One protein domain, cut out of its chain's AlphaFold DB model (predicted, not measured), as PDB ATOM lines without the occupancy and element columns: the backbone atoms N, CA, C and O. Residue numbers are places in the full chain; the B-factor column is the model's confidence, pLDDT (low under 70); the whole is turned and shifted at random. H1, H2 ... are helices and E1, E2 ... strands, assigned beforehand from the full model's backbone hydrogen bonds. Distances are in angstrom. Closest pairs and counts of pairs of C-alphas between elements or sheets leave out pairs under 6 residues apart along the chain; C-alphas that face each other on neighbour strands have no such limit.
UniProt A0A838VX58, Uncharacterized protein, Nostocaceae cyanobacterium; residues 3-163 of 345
ATOM      1  N   ASN A   3     215.612 232.140 253.633       98.50
ATOM      2  CA  ASN A   3     214.834 231.147 254.353       98.50
ATOM      3  C   ASN A   3     215.713 229.906 254.499       98.50
ATOM      4  O   ASN A   3     216.098 229.327 253.499       98.50
ATOM      5  N   GLY A   4     216.002 229.499 255.725       98.44
ATOM      6  CA  GLY A   4     216.910 228.384 255.962       98.44
ATOM      7  C   GLY A   4     216.687 227.727 257.314       98.44
ATOM      8  O   GLY A   4     215.697 228.042 257.994       98.44
ATOM      9  N   PRO A   5     217.606 226.851 257.750       98.50
ATOM     10  CA  PRO A   5     217.521 226.189 259.038       98.50
ATOM     11  C   PRO A   5     217.477 227.183 260.198       98.50
ATOM     12  O   PRO A   5     217.810 228.365 260.064       98.50
ATOM     13  N   ASN A   6     217.085 226.697 261.376       98.31
ATOM     14  CA  ASN A   6     216.995 227.517 262.581       98.31
ATOM     15  C   ASN A   6     218.273 228.342 262.831       98.31
ATOM     16  O   ASN A   6     219.339 227.794 263.113       98.31
ATOM     17  N   GLY A   7     218.139 229.665 262.794       97.88
ATOM     18  CA  GLY A   7     219.223 230.619 263.019       97.88
ATOM     19  C   GLY A   7     220.159 230.841 261.828       97.88
ATOM     20  O   GLY A   7     221.040 231.689 261.935       97.88
ATOM     21  N   ALA A   8     219.957 230.148 260.706       98.00
ATOM     22  CA  ALA A   8     220.790 230.222 259.507       98.00
ATOM     23  C   ALA A   8     219.937 230.489 258.249       98.00
ATOM     24  O   ALA A   8     219.885 229.656 257.349       98.00
ATOM     25  N   PRO A   9     219.237 231.640 258.157       97.94
ATOM     26  CA  PRO A   9     218.391 231.945 257.003       97.94
ATOM     27  C   PRO A   9     219.178 232.031 255.690       97.94
ATOM     28  O   PRO A   9     218.603 231.828 254.632       97.94
ATOM     29  N   ASP A  10     220.464 232.376 255.751       97.62
ATOM     30  CA  ASP A  10     221.392 232.491 254.625       97.62
ATOM     31  C   ASP A  10     222.177 231.200 254.348       97.62
ATOM     32  O   ASP A  10     223.207 231.249 253.669       97.62
ATOM     33  N   ALA A  11     221.706 230.063 254.872       97.81
ATOM     34  CA  ALA A  11     222.287 228.765 254.581       97.81
ATOM     35  C   ALA A  11     222.332 228.490 253.072       97.81
ATOM     36  O   ALA A  11     221.580 229.050 252.272       97.81
ATOM     37  N   THR A  12     223.268 227.633 252.684       97.31
ATOM     38  CA  THR A  12     223.424 227.169 251.311       97.31
ATOM     39  C   THR A  12     223.635 225.671 251.311       97.31
ATOM     40  O   THR A  12     224.400 225.185 252.146       97.31
ATOM     41  N   GLY A  13     223.049 224.978 250.337       83.94
ATOM     42  CA  GLY A  13     223.409 223.601 250.054       83.94
ATOM     43  C   GLY A  13     222.427 222.845 249.193       83.94
ATOM     44  O   GLY A  13     221.266 223.120 249.294       83.94
ATOM     45  N   PRO A  14     222.811 221.867 248.365       89.62
ATOM     46  CA  PRO A  14     224.156 221.613 247.873       89.62
ATOM     47  C   PRO A  14     224.663 222.631 246.838       89.62
ATOM     48  O   PRO A  14     225.867 222.675 246.594       89.62
ATOM     49  N   SER A  15     223.789 223.408 246.192       93.50
ATOM     50  CA  SER A  15     224.155 224.234 245.027       93.50
ATOM     51  C   SER A  15     223.911 225.732 245.192       93.50
ATOM     52  O   SER A  15     224.555 226.537 244.516       93.50
ATOM     53  N   SER A  16     223.006 226.130 246.079       95.31
ATOM     54  CA  SER A  16     222.590 227.516 246.265       95.31
ATOM     55  C   SER A  16     221.992 227.726 247.658       95.31
ATOM     56  O   SER A  16     222.074 226.861 248.518       95.31
ATOM     57  N   ASN A  17     221.384 228.884 247.892       93.62
ATOM     58  CA  ASN A  17     220.550 229.147 249.066       93.62
ATOM     59  C   ASN A  17     219.071 228.779 248.841       93.62
ATOM     60  O   ASN A  17     218.215 229.342 249.505       93.62
ATOM     61  N   ASN A  18     218.738 227.972 247.828       96.06
ATOM     62  CA  ASN A  18     217.364 227.524 247.538       96.06
ATOM     63  C   ASN A  18     217.182 226.009 247.687       96.06
ATOM     64  O   ASN A  18     216.165 225.451 247.269       96.06
ATOM     65  N   ASP A  19     218.195 225.333 248.204       94.94
ATOM     66  CA  ASP A  19     218.226 223.891 248.382       94.94
ATOM     67  C   ASP A  19     218.744 223.480 249.770       94.94
ATOM     68  O   ASP A  19     218.846 222.272 250.039       94.94
ATOM     69  N   ASP A  20     219.074 224.466 250.623       97.69
ATOM     70  CA  ASP A  20     219.630 224.255 251.962       97.69
ATOM     71  C   ASP A  20     218.672 223.406 252.795       97.69
ATOM     72  O   ASP A  20     217.485 223.272 252.469       97.69
ATOM     73  N   PHE A  21     219.177 222.761 253.846       98.12
ATOM     74  CA  PHE A  21     218.384 221.721 254.487       98.12
ATOM     75  C   PHE A  21     218.620 221.479 255.970       98.12
ATOM     76  O   PHE A  21     219.669 221.747 256.556       98.12
ATOM     77  N   THR A  22     217.608 220.840 256.557       98.62
ATOM     78  CA  THR A  22     217.662 220.229 257.881       98.62
ATOM     79  C   THR A  22     217.312 218.746 257.798       98.62
ATOM     80  O   THR A  22     216.198 218.382 257.429       98.62
ATOM     81  N   ASN A  23     218.228 217.874 258.223       98.19
ATOM     82  CA  ASN A  23     217.988 216.439 258.370       98.19
ATOM     83  C   ASN A  23     217.548 216.109 259.803       98.19
ATOM     84  O   ASN A  23     218.268 216.389 260.764       98.19
ATOM     85  N   LYS A  24     216.398 215.443 259.964       98.19
ATOM     86  CA  LYS A  24     215.949 214.885 261.254       98.19
ATOM     87  C   LYS A  24     215.409 213.471 261.098       98.19
ATOM     88  O   LYS A  24     214.812 213.130 260.083       98.19
ATOM     89  N   SER A  25     215.584 212.651 262.131       96.62
ATOM     90  CA  SER A  25     214.969 211.322 262.195       96.62
ATOM     91  C   SER A  25     213.603 211.386 262.863       96.62
ATOM     92  O   SER A  25     213.437 212.057 263.882       96.62
ATOM     93  N   ALA A  26     212.656 210.610 262.346       96.62
ATOM     94  CA  ALA A  26     211.499 210.185 263.116       96.62
ATOM     95  C   ALA A  26     211.908 209.142 264.170       96.62
ATOM     96  O   ALA A  26     212.937 208.471 264.033       96.62
ATOM     97  N   LEU A  27     211.081 208.984 265.206       92.50
ATOM     98  CA  LEU A  27     211.204 207.864 266.135       92.50
ATOM     99  C   LEU A  27     210.803 206.571 265.421       92.50
ATOM    100  O   LEU A  27     209.704 206.476 264.872       92.50
ATOM    101  N   ILE A  28     211.686 205.578 265.464       91.12
ATOM    102  CA  ILE A  28     211.438 204.247 264.912       91.12
ATOM    103  C   ILE A  28     211.103 203.305 266.067       91.12
ATOM    104  O   ILE A  28     211.845 203.294 267.055       91.12
ATOM    105  N   PRO A  29     210.003 202.535 265.988       90.12
ATOM    106  CA  PRO A  29     209.714 201.521 266.988       90.12
ATOM    107  C   PRO A  29     210.890 200.550 267.165       90.12
ATOM    108  O   PRO A  29     211.590 200.187 266.222       90.12
ATOM    109  N   SER A  30     211.109 200.098 268.395       87.69
ATOM    110  CA  SER A  30     212.112 199.069 268.671       87.69
ATOM    111  C   SER A  30     211.794 197.780 267.909       87.69
ATOM    112  O   SER A  30     210.635 197.365 267.866       87.69
ATOM    113  N   ASN A  31     212.826 197.106 267.395       83.75
ATOM    114  CA  ASN A  31     212.719 195.851 266.637       83.75
ATOM    115  C   ASN A  31     211.968 195.965 265.298       83.75
ATOM    116  O   ASN A  31     211.481 194.956 264.788       83.75
ATOM    117  N   THR A  32     211.864 197.160 264.709       88.50
ATOM    118  CA  THR A  32     211.400 197.276 263.322       88.50
ATOM    119  C   THR A  32     212.386 196.574 262.388       88.50
ATOM    120  O   THR A  32     213.563 196.925 262.337       88.50
ATOM    121  N   ALA A  33     211.904 195.557 261.671       85.75
ATOM    122  CA  ALA A  33     212.717 194.778 260.748       85.75
ATOM    123  C   ALA A  33     212.955 195.542 259.430       85.75
ATOM    124  O   ALA A  33     212.066 196.290 259.005       85.75
ATOM    125  N   PRO A  34     214.093 195.323 258.746       83.81
ATOM    126  CA  PRO A  34     214.293 195.793 257.376       83.81
ATOM    127  C   PRO A  34     213.132 195.392 256.459       83.81
ATOM    128  O   PRO A  34     212.579 194.298 256.588       83.81
ATOM    129  N   GLY A  35     212.747 196.287 255.554       84.56
ATOM    130  CA  GLY A  35     211.617 196.108 254.646       84.56
ATOM    131  C   GLY A  35     210.240 196.380 255.222       84.56
ATOM    132  O   GLY A  35     209.243 196.237 254.511       84.56
ATOM    133  N   SER A  36     210.161 196.745 256.499       88.56
ATOM    134  CA  SER A  36     208.897 197.142 257.107       88.56
ATOM    135  C   SER A  36     208.440 198.491 256.562       88.56
ATOM    136  O   SER A  36     209.239 199.406 256.367       88.56
ATOM    137  N   ASN A  37     207.125 198.652 256.436       94.31
ATOM    138  CA  ASN A  37     206.533 199.979 256.366       94.31
ATOM    139  C   ASN A  37     206.128 200.430 257.771       94.31
ATOM    140  O   ASN A  37     205.618 199.635 258.563       94.31
ATOM    141  N   ILE A  38     206.310 201.714 258.067       95.38
ATOM    142  CA  ILE A  38     205.936 202.323 259.343       95.38
ATOM    143  C   ILE A  38     205.095 203.575 259.124       95.38
ATOM    144  O   ILE A  38     205.252 204.272 258.125       95.38
ATOM    145  N   THR A  39     204.233 203.890 260.086       95.94
ATOM    146  CA  THR A  39     203.629 205.220 260.222       95.94
ATOM    147  C   THR A  39     204.402 205.955 261.317       95.94
ATOM    148  O   THR A  39     204.143 205.714 262.500       95.94
ATOM    149  N   PRO A  40     205.407 206.776 260.973       96.06
ATOM    150  CA  PRO A  40     206.194 207.466 261.982       96.06
ATOM    151  C   PRO A  40     205.345 208.520 262.705       96.06
ATOM    152  O   PRO A  40     204.369 209.046 262.166       96.06
ATOM    153  N   GLY A  41     205.746 208.863 263.931       95.19
ATOM    154  CA  GLY A  41     205.251 210.080 264.576       95.19
ATOM    155  C   GLY A  41     205.649 211.329 263.783       95.19
ATOM    156  O   GLY A  41     206.585 211.292 262.980       95.19
ATOM    157  N   SER A  42     204.951 212.440 264.019       97.25
ATOM    158  CA  SER A  42     205.298 213.723 263.406       97.25
ATOM    159  C   SER A  42     206.720 214.158 263.764       97.25
ATOM    160  O   SER A  42     207.180 213.960 264.891       97.25
ATOM    161  N   VAL A  43     207.396 214.813 262.822       98.62
ATOM    162  CA  VAL A  43     208.725 215.397 263.018       98.62
ATOM    163  C   VAL A  43     208.627 216.910 262.904       98.62
ATOM    164  O   VAL A  43     208.149 217.437 261.901       98.62
ATOM    165  N   ALA A  44     209.078 217.603 263.947       98.50
ATOM    166  CA  ALA A  44     209.053 219.055 264.018       98.50
ATOM    167  C   ALA A  44     210.402 219.671 263.620       98.50
ATOM    168  O   ALA A  44     211.470 219.251 264.084       98.50
ATOM    169  N   PHE A  45     210.340 220.729 262.826       98.81
ATOM    170  CA  PHE A  45     211.444 221.567 262.382       98.81
ATOM    171  C   PHE A  45     211.198 223.014 262.803       98.81
ATOM    172  O   PHE A  45     210.082 223.425 263.133       98.81
ATOM    173  N   THR A  46     212.277 223.784 262.829       98.75
ATOM    174  CA  THR A  46     212.236 225.228 263.034       98.75
ATOM    175  C   THR A  46     213.138 225.831 261.986       98.75
ATOM    176  O   THR A  46     214.302 225.449 261.904       98.75
ATOM    177  N   ASN A  47     212.591 226.773 261.234       98.81
ATOM    178  CA  ASN A  47     213.283 227.452 260.152       98.81
ATOM    179  C   ASN A  47     213.245 228.955 260.408       98.81
ATOM    180  O   ASN A  47     212.396 229.457 261.156       98.81
ATOM    181  N   THR A  48     214.167 229.678 259.787       98.75
ATOM    182  CA  THR A  48     214.310 231.122 259.947       98.75
ATOM    183  C   THR A  48     214.196 231.795 258.591       98.75
ATOM    184  O   THR A  48     214.946 231.477 257.676       98.75
ATOM    185  N   VAL A  49     213.301 232.779 258.477       98.50
ATOM    186  CA  VAL A  49     213.266 233.706 257.338       98.50
ATOM    187  C   VAL A  49     213.971 235.013 257.673       98.50
ATOM    188  O   VAL A  49     213.988 235.436 258.829       98.50
ATOM    189  N   LYS A  50     214.501 235.695 256.655       98.25
ATOM    190  CA  LYS A  50     215.057 237.050 256.738       98.25
ATOM    191  C   LYS A  50     214.538 237.927 255.608       98.25
ATOM    192  O   LYS A  50     214.685 237.600 254.425       98.25
ATOM    193  N   ASN A  51     214.014 239.099 255.961       97.50
ATOM    194  CA  ASN A  51     213.689 240.117 254.971       97.50
ATOM    195  C   ASN A  51     214.974 240.829 254.521       97.50
ATOM    196  O   ASN A  51     215.571 241.592 255.275       97.50
ATOM    197  N   THR A  52     215.402 240.596 253.282       95.69
ATOM    198  CA  THR A  52     216.575 241.267 252.691       95.69
ATOM    199  C   THR A  52     216.211 242.489 251.846       95.69
ATOM    200  O   THR A  52     217.084 243.052 251.193       95.69
ATOM    201  N   GLY A  53     214.928 242.856 251.786       93.31
ATOM    202  CA  GLY A  53     214.465 244.052 251.094       93.31
ATOM    203  C   GLY A  53     214.721 245.326 251.899       93.31
ATOM    204  O   GLY A  53     215.194 245.290 253.033       93.31
ATOM    205  N   THR A  54     214.375 246.466 251.306       94.00
ATOM    206  CA  THR A  54     214.521 247.801 251.913       94.00
ATOM    207  C   THR A  54     213.252 248.301 252.607       94.00
ATOM    208  O   THR A  54     213.303 249.295 253.325       94.00
ATOM    209  N   ALA A  55     212.123 247.612 252.424       95.38
ATOM    210  CA  ALA A  55     210.842 247.917 253.051       95.38
ATOM    211  C   ALA A  55     210.365 246.756 253.932       95.38
ATOM    212  O   ALA A  55     210.780 245.608 253.753       95.38
ATOM    213  N   THR A  56     209.476 247.058 254.877       96.94
ATOM    214  CA  THR A  56     208.773 246.045 255.670       96.94
ATOM    215  C   THR A  56     208.010 245.091 254.752       96.94
ATOM    216  O   THR A  56     207.331 245.536 253.828       96.94
ATOM    217  N   ALA A  57     208.112 243.787 255.010       96.75
ATOM    218  CA  ALA A  57     207.512 242.747 254.183       96.75
ATOM    219  C   ALA A  57     206.479 241.918 254.954       96.75
ATOM    220  O   ALA A  57     206.589 241.718 256.168       96.75
ATOM    221  N   THR A  58     205.513 241.387 254.211       97.94
ATOM    222  CA  THR A  58     204.728 240.224 254.628       97.94
ATOM    223  C   THR A  58     205.262 239.020 253.864       97.94
ATOM    224  O   THR A  58     205.359 239.049 252.636       97.94
ATOM    225  N   ILE A  59     205.654 237.979 254.593       97.94
ATOM    226  CA  ILE A  59     206.258 236.771 254.025       97.94
ATOM    227  C   ILE A  59     205.212 235.661 254.035       97.94
ATOM    228  O   ILE A  59     204.725 235.292 255.100       97.94
ATOM    229  N   SER A  60     204.867 235.138 252.861       97.94
ATOM    230  CA  SER A  60     204.008 233.964 252.709       97.94
ATOM    231  C   SER A  60     204.855 232.700 252.709       97.94
ATOM    232  O   SER A  60     205.827 232.617 251.960       97.94
ATOM    233  N   LEU A  61     204.455 231.710 253.503       98.44
ATOM    234  CA  LEU A  61     205.096 230.402 253.591       98.44
ATOM    235  C   LEU A  61     204.170 229.335 253.008       98.44
ATOM    236  O   LEU A  61     203.005 229.237 253.400       98.44
ATOM    237  N   VAL A  62     204.685 228.551 252.061       98.25
ATOM    238  CA  VAL A  62     203.933 227.484 251.387       98.25
ATOM    239  C   VAL A  62     204.864 226.295 251.133       98.25
ATOM    240  O   VAL A  62     205.946 226.499 250.581       98.25
ATOM    241  N   PRO A  63     204.480 225.055 251.488       98.69
ATOM    242  CA  PRO A  63     205.242 223.882 251.079       98.69
ATOM    243  C   PRO A  63     205.190 223.710 249.555       98.69
ATOM    244  O   PRO A  63     204.150 223.907 248.922       98.69
ATOM    245  N   ALA A  64     206.313 223.328 248.962       98.19
ATOM    246  CA  ALA A  64     206.453 223.058 247.537       98.19
ATOM    247  C   ALA A  64     206.767 221.577 247.307       98.19
ATOM    248  O   ALA A  64     207.306 220.898 248.177       98.19
ATOM    249  N   ALA A  65     206.411 221.056 246.132       98.00
ATOM    250  CA  ALA A  65     206.731 219.677 245.790       98.00
ATOM    251  C   ALA A  65     208.254 219.457 245.739       98.00
ATOM    252  O   ALA A  65     208.978 220.341 245.272       98.00
ATOM    253  N   PRO A  66     208.749 218.282 246.166       97.62
ATOM    254  CA  PRO A  66     210.137 217.909 245.920       97.62
ATOM    255  C   PRO A  66     210.424 217.795 244.418       97.62
ATOM    256  O   PRO A  66     209.518 217.565 243.617       97.62
ATOM    257  N   VAL A  67     211.703 217.903 244.042       95.50
ATOM    258  CA  VAL A  67     212.156 217.799 242.639       95.50
ATOM    259  C   VAL A  67     211.699 216.485 242.003       95.50
ATOM    260  O   VAL A  67     211.170 216.475 240.895       95.50
ATOM    261  N   THR A  68     211.873 215.370 242.714       97.12
ATOM    262  CA  THR A  68     211.281 214.083 242.339       97.12
ATOM    263  C   THR A  68     210.010 213.878 243.145       97.12
ATOM    264  O   THR A  68     210.064 213.657 244.351       97.12
ATOM    265  N   LEU A  69     208.856 213.944 242.477       97.94
ATOM    266  CA  LEU A  69     207.541 213.952 243.132       97.94
ATOM    267  C   LEU A  69     207.295 212.730 244.029       97.94
ATOM    268  O   LEU A  69     206.596 212.826 245.029       97.94
ATOM    269  N   THR A  70     207.882 211.582 243.694       96.31
ATOM    270  CA  THR A  70     207.739 210.331 244.453       96.31
ATOM    271  C   THR A  70     208.726 210.192 245.614       96.31
ATOM    272  O   THR A  70     208.665 209.205 246.347       96.31
ATOM    273  N   ASP A  71     209.624 211.162 245.818       96.75
ATOM    274  CA  ASP A  71     210.477 211.211 247.012       96.75
ATOM    275  C   ASP A  71     209.686 211.601 248.262       96.75
ATOM    276  O   ASP A  71     210.114 211.285 249.369       96.75
ATOM    277  N   LEU A  72     208.517 212.225 248.092       98.38
ATOM    278  CA  LEU A  72     207.552 212.465 249.154       98.38
ATOM    279  C   LEU A  72     206.263 211.679 248.850       98.38
ATOM    280  O   LEU A  72     205.748 211.746 247.739       98.38
ATOM    281  N   PRO A  73     205.712 210.905 249.792       98.19
ATOM    282  CA  PRO A  73     204.531 210.092 249.528       98.19
ATOM    283  C   PRO A  73     203.238 210.910 249.613       98.19
ATOM    284  O   PRO A  73     203.092 211.779 250.485       98.19
ATOM    285  N   THR A  74     202.268 210.591 248.746       98.56
ATOM    286  CA  THR A  74     200.892 211.111 248.831       98.56
ATOM    287  C   THR A  74     200.309 210.889 250.222       98.56
ATOM    288  O   THR A  74     200.463 209.822 250.814       98.56
ATOM    289  N   GLY A  75     199.603 211.893 250.736       98.38
ATOM    290  CA  GLY A  75     199.033 211.883 252.079       98.38
ATOM    291  C   GLY A  75     199.978 212.419 253.151       98.38
ATOM    292  O   GLY A  75     199.563 212.524 254.302       98.38
ATOM    293  N   THR A  76     201.212 212.802 252.800       98.88
ATOM    294  CA  THR A  76     202.064 213.568 253.719       98.88
ATOM    295  C   THR A  76     201.368 214.864 254.094       98.88
ATOM    296  O   THR A  76     200.954 215.627 253.222       98.88
ATOM    297  N   THR A  77     201.263 215.117 255.395       98.69
ATOM    298  CA  THR A  77     200.719 216.365 255.924       98.69
ATOM    299  C   THR A  77     201.838 217.253 256.447       98.69
ATOM    300  O   THR A  77     202.743 216.777 257.131       98.69
ATOM    301  N   VAL A  78     201.777 218.536 256.104       98.88
ATOM    302  CA  VAL A  78     202.735 219.561 256.529       98.88
ATOM    303  C   VAL A  78     201.958 220.675 257.206       98.88
ATOM    304  O   VAL A  78     201.092 221.286 256.580       98.88
ATOM    305  N   THR A  79     202.263 220.942 258.470       98.75
ATOM    306  CA  THR A  79     201.654 222.037 259.230       98.75
ATOM    307  C   THR A  79     202.697 223.106 259.498       98.75
ATOM    308  O   THR A  79     203.675 222.871 260.201       98.75
ATOM    309  N   LEU A  80     202.485 224.290 258.936       98.88
ATOM    310  CA  LEU A  80     203.299 225.473 259.194       98.88
ATOM    311  C   LEU A  80     202.704 226.248 260.365       98.88
ATOM    312  O   LEU A  80     201.485 226.414 260.421       98.88
ATOM    313  N   THR A  81     203.542 226.757 261.266       98.69
ATOM    314  CA  THR A  81     203.103 227.530 262.439       98.69
ATOM    315  C   THR A  81     203.952 228.775 262.669       98.69
ATOM    316  O   THR A  81     205.168 228.767 262.489       98.69
ATOM    317  N   TYR A  82     203.307 229.860 263.092       98.31
ATOM    318  CA  TYR A  82     203.969 231.085 263.542       98.31
ATOM    319  C   TYR A  82     203.104 231.771 264.600       98.31
ATOM    320  O   TYR A  82     201.975 232.173 264.314       98.31
ATOM    321  N   ASN A  83     203.617 231.916 265.825       95.69
ATOM    322  CA  ASN A  83     202.829 232.348 266.983       95.69
ATOM    323  C   ASN A  83     201.549 231.498 267.132       95.69
ATOM    324  O   ASN A  83     201.633 230.283 267.269       95.69
ATOM    325  N   SER A  84     200.369 232.120 267.091       94.31
ATOM    326  CA  SER A  84     199.068 231.443 267.147       94.31
ATOM    327  C   SER A  84     198.490 231.094 265.770       94.31
ATOM    328  O   SER A  84     197.348 230.649 265.689       94.31
ATOM    329  N   LEU A  85     199.222 231.360 264.684       96.88
ATOM    330  CA  LEU A  85     198.786 231.084 263.316       96.88
ATOM    331  C   LEU A  85     199.265 229.703 262.874       96.88
ATOM    332  O   LEU A  85     200.385 229.294 263.187       96.88
ATOM    333  N   SER A  86     198.439 229.020 262.083       97.75
ATOM    334  CA  SER A  86     198.770 227.719 261.505       97.75
ATOM    335  C   SER A  86     198.152 227.532 260.122       97.75
ATOM    336  O   SER A  86     197.009 227.935 259.909       97.75
ATOM    337  N   ALA A  87     198.861 226.852 259.223       98.50
ATOM    338  CA  ALA A  87     198.336 226.398 257.936       98.50
ATOM    339  C   ALA A  87     198.748 224.942 257.689       98.50
ATOM    340  O   ALA A  87     199.936 224.623 257.719       98.50
ATOM    341  N   ALA A  88     197.771 224.068 257.452       98.50
ATOM    342  CA  ALA A  88     197.992 222.644 257.209       98.50
ATOM    343  C   ALA A  88     197.764 222.299 255.735       98.50
ATOM    344  O   ALA A  88     196.779 222.735 255.135       98.50
ATOM    345  N   TYR A  89     198.655 221.488 255.172       98.81
ATOM    346  CA  TYR A  89     198.646 221.068 253.777       98.81
ATOM    347  C   TYR A  89     198.761 219.553 253.665       98.81
ATOM    348  O   TYR A  89     199.460 218.934 254.462       98.81
ATOM    349  N   THR A  90     198.158 218.980 252.626       98.75
ATOM    350  CA  THR A  90     198.310 217.565 252.267       98.75
ATOM    351  C   THR A  90     198.930 217.449 250.882       98.75
ATOM    352  O   THR A  90     198.452 218.077 249.936       98.75
ATOM    353  N   TYR A  91     199.987 216.648 250.765       98.81
ATOM    354  CA  TYR A  91     200.685 216.388 249.511       98.81
ATOM    355  C   TYR A  91     200.009 215.297 248.681       98.81
ATOM    356  O   TYR A  91     199.561 214.281 249.218       98.81
ATOM    357  N   ASP A  92     200.027 215.465 247.363       98.44
ATOM    358  CA  ASP A  92     199.711 214.430 246.387       98.44
ATOM    359  C   ASP A  92     200.832 214.325 245.341       98.44
ATOM    360  O   ASP A  92     201.027 215.230 244.526       98.44
ATOM    361  N   SER A  93     201.555 213.201 245.344       97.56
ATOM    362  CA  SER A  93     202.653 212.925 244.414       97.56
ATOM    363  C   SER A  93     202.180 212.700 242.978       97.56
ATOM    364  O   SER A  93     202.975 212.841 242.053       97.56
ATOM    365  N   GLY A  94     200.903 212.353 242.765       97.38
ATOM    366  CA  GLY A  94     200.332 212.178 241.428       97.38
ATOM    367  C   GLY A  94     200.149 213.502 240.688       97.38
ATOM    368  O   GLY A  94     200.301 213.561 239.469       97.38
ATOM    369  N   THR A  95     199.863 214.576 241.427       97.38
ATOM    370  CA  THR A  95     199.695 215.931 240.877       97.38
ATOM    371  C   THR A  95     200.863 216.866 241.183       97.38
ATOM    372  O   THR A  95     200.958 217.932 240.573       97.38
ATOM    373  N   GLY A  96     201.742 216.495 242.118       97.31
ATOM    374  CA  GLY A  96     202.832 217.338 242.599       97.31
ATOM    375  C   GLY A  96     202.334 218.569 243.355       97.31
ATOM    376  O   GLY A  96     202.948 219.630 243.268       97.31
ATOM    377  N   LYS A  97     201.197 218.466 244.055       97.81
ATOM    378  CA  LYS A  97     200.559 219.610 244.720       97.81
ATOM    379  C   LYS A  97     200.424 219.401 246.217       97.81
ATOM    380  O   LYS A  97     200.087 218.318 246.683       97.81
ATOM    381  N   PHE A  98     200.627 220.490 246.950       98.56
ATOM    382  CA  PHE A  98     200.168 220.633 248.322       98.56
ATOM    383  C   PHE A  98     198.822 221.347 248.325       98.56
ATOM    384  O   PHE A  98     198.718 222.503 247.912       98.56
ATOM    385  N   THR A  99     197.792 220.662 248.807       98.38
ATOM    386  CA  THR A  99     196.459 221.239 248.973       98.38
ATOM    387  C   THR A  99     196.301 221.698 250.408       98.38
ATOM    388  O   THR A  99     196.435 220.897 251.332       98.38
ATOM    389  N   ILE A 100     196.026 222.986 250.602       98.06
ATOM    390  CA  ILE A 100     195.720 223.525 251.925       98.06
ATOM    391  C   ILE A 100     194.387 222.962 252.431       98.06
ATOM    392  O   ILE A 100     193.462 222.741 251.646       98.06
ATOM    393  N   ALA A 101     194.287 222.721 253.737       96.19
ATOM    394  CA  ALA A 101     193.046 222.293 254.368       96.19
ATOM    395  C   ALA A 101     191.889 223.251 254.027       96.19
ATOM    396  O   ALA A 101     192.086 224.461 253.895       96.19
ATOM    397  N   SER A 102     190.679 222.705 253.878       91.69
ATOM    398  CA  SER A 102     189.496 223.477 253.476       91.69
ATOM    399  C   SER A 102     189.272 224.687 254.389       91.69
ATOM    400  O   SER A 102     189.286 224.556 255.611       91.69
ATOM    401  N   GLY A 103     189.083 225.865 253.788       88.88
ATOM    402  CA  GLY A 103     188.945 227.138 254.505       88.88
ATOM    403  C   GLY A 103     190.257 227.736 255.032       88.88
ATOM    404  O   GLY A 103     190.227 228.817 255.614       88.88
ATOM    405  N   GLY A 104     191.398 227.073 254.830       91.75
ATOM    406  CA  GLY A 104     192.712 227.580 255.209       91.75
ATOM    407  C   GLY A 104     193.258 228.627 254.237       91.75
ATOM    408  O   GLY A 104     192.957 228.623 253.043       91.75
ATOM    409  N   THR A 105     194.123 229.499 254.750       95.25
ATOM    410  CA  THR A 105     194.929 230.443 253.965       95.25
ATOM    411  C   THR A 105     196.414 230.178 254.192       95.25
ATOM    412  O   THR A 105     196.773 229.725 255.282       95.25
ATOM    413  N   PRO A 106     197.293 230.477 253.217       96.88
ATOM    414  CA  PRO A 106     198.730 230.387 253.431       96.88
ATOM    415  C   PRO A 106     199.191 231.104 254.698       96.88
ATOM    416  O   PRO A 106     198.674 232.173 255.032       96.88
ATOM    417  N   LEU A 107     200.167 230.517 255.396       98.12
ATOM    418  CA  LEU A 107     200.733 231.134 256.590       98.12
ATOM    419  C   LEU A 107     201.481 232.408 256.186       98.12
ATOM    420  O   LEU A 107     202.342 232.371 255.307       98.12
ATOM    421  N   GLN A 108     201.166 233.523 256.842       97.81
ATOM    422  CA  GLN A 108     201.818 234.806 256.599       97.81
ATOM    423  C   GLN A 108     202.489 235.335 257.864       97.81
ATOM    424  O   GLN A 108     201.882 235.389 258.933       97.81
ATOM    425  N   ILE A 109     203.737 235.774 257.720       98.06
ATOM    426  CA  ILE A 109     204.483 236.510 258.738       98.06
ATOM    427  C   ILE A 109     204.450 237.982 258.337       98.06
ATOM    428  O   ILE A 109     205.168 238.409 257.433       98.06
ATOM    429  N   SER A 110     203.571 238.752 258.970       97.62
ATOM    430  CA  SER A 110     203.413 240.180 258.689       97.62
ATOM    431  C   SER A 110     204.479 241.027 259.382       97.62
ATOM    432  O   SER A 110     204.999 240.663 260.436       97.62
ATOM    433  N   ASN A 111     204.716 242.218 258.830       96.31
ATOM    434  CA  ASN A 111     205.513 243.279 259.448       96.31
ATOM    435  C   ASN A 111     206.983 242.916 259.724       96.31
ATOM    436  O   ASN A 111     207.576 243.397 260.690       96.31
ATOM    437  N   VAL A 112     207.603 242.105 258.863       97.75
ATOM    438  CA  VAL A 112     209.033 241.788 258.979       97.75
ATOM    439  C   VAL A 112     209.844 242.977 258.469       97.75
ATOM    440  O   VAL A 112     209.893 243.237 257.266       97.75
ATOM    441  N   ALA A 113     210.461 243.728 259.382       98.19
ATOM    442  CA  ALA A 113     211.272 244.899 259.047       98.19
ATOM    443  C   ALA A 113     212.495 244.535 258.168       98.19
ATOM    444  O   ALA A 113     212.956 243.392 258.205       98.19
ATOM    445  N   PRO A 114     213.049 245.485 257.391       97.62
ATOM    446  CA  PRO A 114     214.297 245.286 256.650       97.62
ATOM    447  C   PRO A 114     215.422 244.733 257.532       97.62
ATOM    448  O   PRO A 114     215.690 245.255 258.612       97.62
ATOM    449  N   GLY A 115     216.077 243.662 257.085       97.31
ATOM    450  CA  GLY A 115     217.164 242.989 257.799       97.31
ATOM    451  C   GLY A 115     216.731 242.099 258.971       97.31
ATOM    452  O   GLY A 115     217.556 241.318 259.448       97.31
ATOM    453  N   ALA A 116     215.471 242.174 259.410       98.44
ATOM    454  CA  ALA A 116     214.956 241.381 260.520       98.44
ATOM    455  C   ALA A 116     214.707 239.920 260.121       98.44
ATOM    456  O   ALA A 116     214.466 239.599 258.950       98.44
ATOM    457  N   THR A 117     214.739 239.047 261.126       98.31
ATOM    458  CA  THR A 117     214.446 237.621 261.001       98.31
ATOM    459  C   THR A 117     213.183 237.236 261.766       98.31
ATOM    460  O   THR A 117     212.775 237.920 262.704       98.31
ATOM    461  N   ALA A 118     212.569 236.125 261.365       98.44
ATOM    462  CA  ALA A 118     211.482 235.487 262.100       98.44
ATOM    463  C   ALA A 118     211.623 233.965 262.020       98.44
ATOM    464  O   ALA A 118     211.971 233.429 260.966       98.44
ATOM    465  N   ASN A 119     211.334 233.278 263.124       98.62
ATOM    466  CA  ASN A 119     211.324 231.818 263.173       98.62
ATOM    467  C   ASN A 119     209.907 231.295 262.983       98.62
ATOM    468  O   ASN A 119     208.974 231.855 263.555       98.62
ATOM    469  N   TYR A 120     209.756 230.198 262.250       98.88
ATOM    470  CA  TYR A 120     208.489 229.489 262.082       98.88
ATOM    471  C   TYR A 120     208.683 227.988 262.302       98.88
ATOM    472  O   TYR A 120     209.781 227.451 262.132       98.88
ATOM    473  N   GLY A 121     207.619 227.319 262.739       98.81
ATOM    474  CA  GLY A 121     207.600 225.878 262.940       98.81
ATOM    475  C   GLY A 121     207.073 225.152 261.710       98.81
ATOM    476  O   GLY A 121     206.145 225.628 261.053       98.81
ATOM    477  N   VAL A 122     207.628 223.973 261.442       98.88
ATOM    478  CA  VAL A 122     207.125 223.033 260.435       98.88
ATOM    479  C   VAL A 122     206.937 221.687 261.110       98.88
ATOM    480  O   VAL A 122     207.868 221.151 261.700       98.88
ATOM    481  N   GLU A 123     205.740 221.126 261.041       98.81
ATOM    482  CA  GLU A 123     205.472 219.758 261.469       98.81
ATOM    483  C   GLU A 123     205.190 218.904 260.238       98.81
ATOM    484  O   GLU A 123     204.222 219.146 259.514       98.81
ATOM    485  N   VAL A 124     206.036 217.904 259.999       98.88
ATOM    486  CA  VAL A 124     205.879 216.939 258.911       98.88
ATOM    487  C   VAL A 124     205.360 215.633 259.488       98.88
ATOM    488  O   VAL A 124     206.005 215.012 260.334       98.88
ATOM    489  N   LYS A 125     204.216 215.180 258.988       98.56
ATOM    490  CA  LYS A 125     203.647 213.875 259.309       98.56
ATOM    491  C   LYS A 125     203.506 213.065 258.031       98.56
ATOM    492  O   LYS A 125     202.660 213.354 257.181       98.56
ATOM    493  N   LEU A 126     204.363 212.057 257.919       98.56
ATOM    494  CA  LEU A 126     204.355 211.098 256.822       98.56
ATOM    495  C   LEU A 126     203.201 210.089 257.006       98.56
ATOM    496  O   LEU A 126     202.828 209.782 258.143       98.56
ATOM    497  N   PRO A 127     202.635 209.555 255.911       98.19
ATOM    498  CA  PRO A 127     201.739 208.404 255.949       98.19
ATOM    499  C   PRO A 127     202.533 207.123 256.279       98.19
ATOM    500  O   PRO A 127     203.670 207.169 256.747       98.19
ATOM    501  N   THR A 128     201.947 205.953 256.030       97.38
ATOM    502  CA  THR A 128     202.691 204.688 256.061       97.38
ATOM    503  C   THR A 128     203.716 204.643 254.929       97.38
ATOM    504  O   THR A 128     203.347 204.731 253.759       97.38
ATOM    505  N   VAL A 129     204.995 204.500 255.274       96.31
ATOM    506  CA  VAL A 129     206.137 204.607 254.354       96.31
ATOM    507  C   VAL A 129     207.201 203.546 254.656       96.31
ATOM    508  O   VAL A 129     207.252 203.072 255.792       96.31
ATOM    509  N   PRO A 130     208.057 203.168 253.689       95.12
ATOM    510  CA  PRO A 130     209.201 202.293 253.961       95.12
ATOM    511  C   PRO A 130     210.233 202.956 254.890       95.12
ATOM    512  O   PRO A 130     210.175 204.157 255.174       95.12
ATOM    513  N   LEU A 131     211.211 202.183 255.364       94.38
ATOM    514  CA  LEU A 131     212.341 202.746 256.099       94.38
ATOM    515  C   LEU A 131     213.287 203.496 255.155       94.38
ATOM    516  O   LEU A 131     213.610 203.047 254.048       94.38
ATOM    517  N   SER A 132     213.817 204.621 255.623       95.69
ATOM    518  CA  SER A 132     214.856 205.369 254.918       95.69
ATOM    519  C   SER A 132     216.117 204.519 254.726       95.69
ATOM    520  O   SER A 132     216.757 204.625 253.684       95.69
ATOM    521  N   THR A 133     216.435 203.600 255.647       91.38
ATOM    522  CA  THR A 133     217.533 202.624 255.494       91.38
ATOM    523  C   THR A 133     217.330 201.647 254.337       91.38
ATOM    524  O   THR A 133     218.315 201.181 253.769       91.38
ATOM    525  N   ASP A 134     216.085 201.373 253.948       87.06
ATOM    526  CA  ASP A 134     215.771 200.466 252.838       87.06
ATOM    527  C   ASP A 134     215.790 201.192 251.489       87.06
ATOM    528  O   ASP A 134     216.112 200.607 250.457       87.06
ATOM    529  N   THR A 135     215.457 202.485 251.489       88.50
ATOM    530  CA  THR A 135     215.398 203.322 250.277       88.50
ATOM    531  C   THR A 135     216.669 204.140 250.037       88.50
ATOM    532  O   THR A 135     216.875 204.654 248.938       88.50
ATOM    533  N   GLY A 136     217.531 204.268 251.049       88.06
ATOM    534  CA  GLY A 136     218.766 205.049 250.996       88.06
ATOM    535  C   GLY A 136     218.548 206.560 250.879       88.06
ATOM    536  O   GLY A 136     219.400 207.239 250.308       88.06
ATOM    537  N   LYS A 137     217.401 207.084 251.335       92.12
ATOM    538  CA  LYS A 137     217.069 208.518 251.269       92.12
ATOM    539  C   LYS A 137     216.101 208.958 252.372       92.12
ATOM    540  O   LYS A 137     215.345 208.147 252.908       92.12
ATOM    541  N   GLY A 138     216.122 210.250 252.691       96.88
ATOM    542  CA  GLY A 138     215.083 210.907 253.486       96.88
ATOM    543  C   GLY A 138     213.890 211.335 252.625       96.88
ATOM    544  O   GLY A 138     213.948 211.274 251.398       96.88
ATOM    545  N   TYR A 139     212.828 211.793 253.279       98.44
ATOM    546  CA  TYR A 139     211.625 212.365 252.678       98.44
ATOM    547  C   TYR A 139     211.729 213.896 252.695       98.44
ATOM    548  O   TYR A 139     211.586 214.489 253.771       98.44
ATOM    549  N   PRO A 140     212.029 214.545 251.555       98.50
ATOM    550  CA  PRO A 140     212.224 215.987 251.499       98.50
ATOM    551  C   PRO A 140     210.900 216.751 251.442       98.50
ATOM    552  O   PRO A 140     210.026 216.448 250.629       98.50
ATOM    553  N   VAL A 141     210.795 217.800 252.255       98.75
ATOM    554  CA  VAL A 141     209.693 218.766 252.265       98.75
ATOM    555  C   VAL A 141     210.260 220.171 252.036       98.75
ATOM    556  O   VAL A 141     210.670 220.836 252.987       98.75
ATOM    557  N   PRO A 142     210.316 220.637 250.778       98.75
ATOM    558  CA  PRO A 142     210.673 222.017 250.473       98.75
ATOM    559  C   PRO A 142     209.625 223.005 250.996       98.75
ATOM    560  O   PRO A 142     208.428 222.823 250.767       98.75
ATOM    561  N   ILE A 143     210.065 224.085 251.636       98.81
ATOM    562  CA  ILE A 143     209.222 225.191 252.095       98.81
ATOM    563  C   ILE A 143     209.657 226.471 251.389       98.81
ATOM    564  O   ILE A 143     210.767 226.960 251.595       98.81
ATOM    565  N   ASN A 144     208.763 227.033 250.579       98.25
ATOM    566  CA  ASN A 144     209.001 228.286 249.879       98.25
ATOM    567  C   ASN A 144     208.531 229.473 250.727       98.25
ATOM    568  O   ASN A 144     207.378 229.521 251.167       98.25
ATOM    569  N   ALA A 145     209.411 230.453 250.898       98.25
ATOM    570  CA  ALA A 145     209.088 231.777 251.399       98.25
ATOM    571  C   ALA A 145     208.990 232.751 250.219       98.25
ATOM    572  O   ALA A 145     209.936 232.872 249.442       98.25
ATOM    573  N   ALA A 146     207.884 233.493 250.107       97.25
ATOM    574  CA  ALA A 146     207.689 234.543 249.098       97.25
ATOM    575  C   ALA A 146     207.272 235.880 249.739       97.25
ATOM    576  O   ALA A 146     206.419 235.906 250.628       97.25
ATOM    577  N   ASN A 147     207.857 236.999 249.300       95.94
ATOM    578  CA  ASN A 147     207.361 238.319 249.687       95.94
ATOM    579  C   ASN A 147     206.025 238.554 248.971       95.94
ATOM    580  O   ASN A 147     205.953 238.484 247.747       95.94
ATOM    581  N   THR A 148     204.955 238.854 249.709       95.06
ATOM    582  CA  THR A 148     203.624 239.026 249.102       95.06
ATOM    583  C   THR A 148     203.521 240.262 248.207       95.06
ATOM    584  O   THR A 148     202.620 240.324 247.377       95.06
ATOM    585  N   ALA A 149     204.407 241.250 248.378       92.69
ATOM    586  CA  ALA A 149     204.467 242.447 247.536       92.69
ATOM    587  C   ALA A 149     205.368 242.278 246.297       92.69
ATOM    588  O   ALA A 149     205.261 243.058 245.356       92.69
ATOM    589  N   ASP A 150     206.246 241.272 246.297       89.38
ATOM    590  CA  ASP A 150     207.149 240.943 245.193       89.38
ATOM    591  C   ASP A 150     207.373 239.430 245.169       89.38
ATOM    592  O   ASP A 150     208.256 238.892 245.839       89.38
ATOM    593  N   SER A 151     206.562 238.734 244.378       82.19
ATOM    594  CA  SER A 151     206.599 237.276 244.283       82.19
ATOM    595  C   SER A 151     207.831 236.732 243.555       82.19
ATOM    596  O   SER A 151     207.955 235.518 243.441       82.19
ATOM    597  N   THR A 152     208.715 237.588 243.027       88.56
ATOM    598  CA  THR A 152     210.016 237.164 242.472       88.56
ATOM    599  C   THR A 152     211.092 237.068 243.550       88.56
ATOM    600  O   THR A 152     212.094 236.373 243.395       88.56
ATOM    601  N   ASN A 153     210.858 237.726 244.682       92.50
ATOM    602  CA  ASN A 153     211.699 237.668 245.856       92.50
ATOM    603  C   ASN A 153     211.309 236.440 246.688       92.50
ATOM    604  O   ASN A 153     210.493 236.531 247.608       92.50
ATOM    605  N   THR A 154     211.872 235.286 246.329       96.00
ATOM    606  CA  THR A 154     211.571 233.983 246.941       96.00
ATOM    607  C   THR A 154     212.815 233.285 247.458       96.00
ATOM    608  O   THR A 154     213.922 233.552 246.988       96.00
ATOM    609  N   ASN A 155     212.632 232.370 248.407       98.00
ATOM    610  CA  ASN A 155     213.702 231.506 248.878       98.00
ATOM    611  C   ASN A 155     213.157 230.190 249.456       98.00
ATOM    612  O   ASN A 155     212.138 230.202 250.149       98.00
ATOM    613  N   THR A 156     213.813 229.067 249.162       98.19
ATOM    614  CA  THR A 156     213.348 227.726 249.554       98.19
ATOM    615  C   THR A 156     214.357 227.027 250.457       98.19
ATOM    616  O   THR A 156     215.509 226.909 250.074       98.19
ATOM    617  N   THR A 157     213.883 226.492 251.582       98.62
ATOM    618  CA  THR A 157     214.636 225.571 252.455       98.62
ATOM    619  C   THR A 157     213.994 224.187 252.421       98.62
ATOM    620  O   THR A 157     212.815 224.066 252.073       98.62
ATOM    621  N   ILE A 158     214.725 223.129 252.769       98.75
ATOM    622  CA  ILE A 158     214.250 221.743 252.712       98.75
ATOM    623  C   ILE A 158     214.324 221.078 254.090       98.75
ATOM    624  O   ILE A 158     215.396 220.756 254.602       98.75
ATOM    625  N   ASP A 159     213.163 220.729 254.634       98.81
ATOM    626  CA  ASP A 159     213.062 219.881 255.821       98.81
ATOM    627  C   ASP A 159     213.022 218.406 255.403       98.81
ATOM    628  O   ASP A 159     212.106 217.973 254.703       98.81
ATOM    629  N   ARG A 160     214.017 217.606 255.804       98.44
ATOM    630  CA  ARG A 160     214.123 216.183 255.437       98.44
ATOM    631  C   ARG A 160     213.883 215.278 256.637       98.44
ATOM    632  O   ARG A 160     214.613 215.317 257.630       98.44
ATOM    633  N   VAL A 161     212.882 214.409 256.513       98.69
ATOM    634  CA  VAL A 161     212.556 213.389 257.519       98.69
ATOM    635  C   VAL A 161     213.186 212.052 257.139       98.69
ATOM    636  O   VAL A 161     212.971 211.563 256.037       98.69
ATOM    637  N   TYR A 162     213.905 211.412 258.058       98.44
ATOM    638  CA  TYR A 162     214.404 210.042 257.903       98.44
ATOM    639  C   TYR A 162     213.596 209.071 258.765       98.44
ATOM    640  O   TYR A 162     213.470 209.265 259.975       98.44
ATOM    641  N   THR A 163     213.103 207.979 258.179       96.94
ATOM    642  CA  THR A 163     212.488 206.856 258.912       96.94
ATOM    643  C   THR A 163     213.540 205.802 259.274       96.94
ATOM    644  O   THR A 163     213.411 204.624 258.958       96.94
TER     645      THR A 163
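This is residues 3 to 163 of the 345 residues of an uncharacterized protein of Nostocaceae cyanobacterium (UniProt A0A838VX58). Two curled sheets lie face to face as an elongated sandwich, with E3 and E9 of one sheet over E10 and E11 of the other, and these long strands run along its length. E1 comes close to E11 along one side, the start of E8 meets E5 and E6 on the other, and the long loop of residues 26 to 42 and the short H1 sit at one end. The printed part has 161 residues, with eleven named strands and one named helix in the order E1 to E9, H1, E10, E11, and its class is mostly strand. One sheet runs E1, E3, E9, E5, E6, E7, all antiparallel; the other runs E2, E11, E10, E4, E8 and is mixed. The whole is compact, with a radius of gyration of the C-alphas of 15.9 A and spans of 53 by 35 by 27 A.

Find C-alpha 3 at (214.834, 231.147, 254.353), where E1, residues 3 to 5, begins. Next come E2, residues 21 to 25, E3, residues 43 to 50 and 23.4 A long, and E4, residues 57 to 63. Read on to E5, residues 77 to 82, E6, residues 85 to 92 and 23.8 A long, E7, residues 97 to 100, and E8, residues 107 to 112. E9, residues 117 to 125, is 26.1 A long, and H1 holds residues 132 to 135. E10, residues 139 to 147, is 26.5 A long; E11, residues 150 to 162, is 34.2 A long, bends by 63 degrees at residue 153 and ends at C-alpha 162, (214.404, 210.042, 257.903).

Start in the six-stranded, strongly twisted sheet: E3 and E9 are antiparallel, with N 45 and O 122 2.7 A apart, within hydrogen-bond range. E5, E6 and E7 form a meander, each strand the antiparallel neighbour of the one before; N 80 and O 87 are 2.8 A apart, and N 90 and O 99 2.9 A. In the other sheet, also strongly twisted, E10 and E11 form a hairpin, with N 141 and O 159 2.8 A apart. E2 is an edge strand parallel to E11, with N 160 and O 22 2.8 A apart. Between the sheets, the closest C-alphas of E1 and E11, Gly 4 and Thr 157, are 5.0 A apart; those of E6 and E8, Ala 87 and Leu 107, are 5.5 A apart. H1 only grazes the five-stranded sheet, with residues 132 to 133, and is too short for an O i to N i+4 pair; its one O i to N i+3 pair is within range.

The C-alphas farthest apart, those of Asn 31 and Thr 54, are 54.0 A apart. The links E1 to E2, E2 to E3 and E4 to E5 are long. The printed part has no cut, its mean pLDDT is 96.2, and no printed residue is under 70.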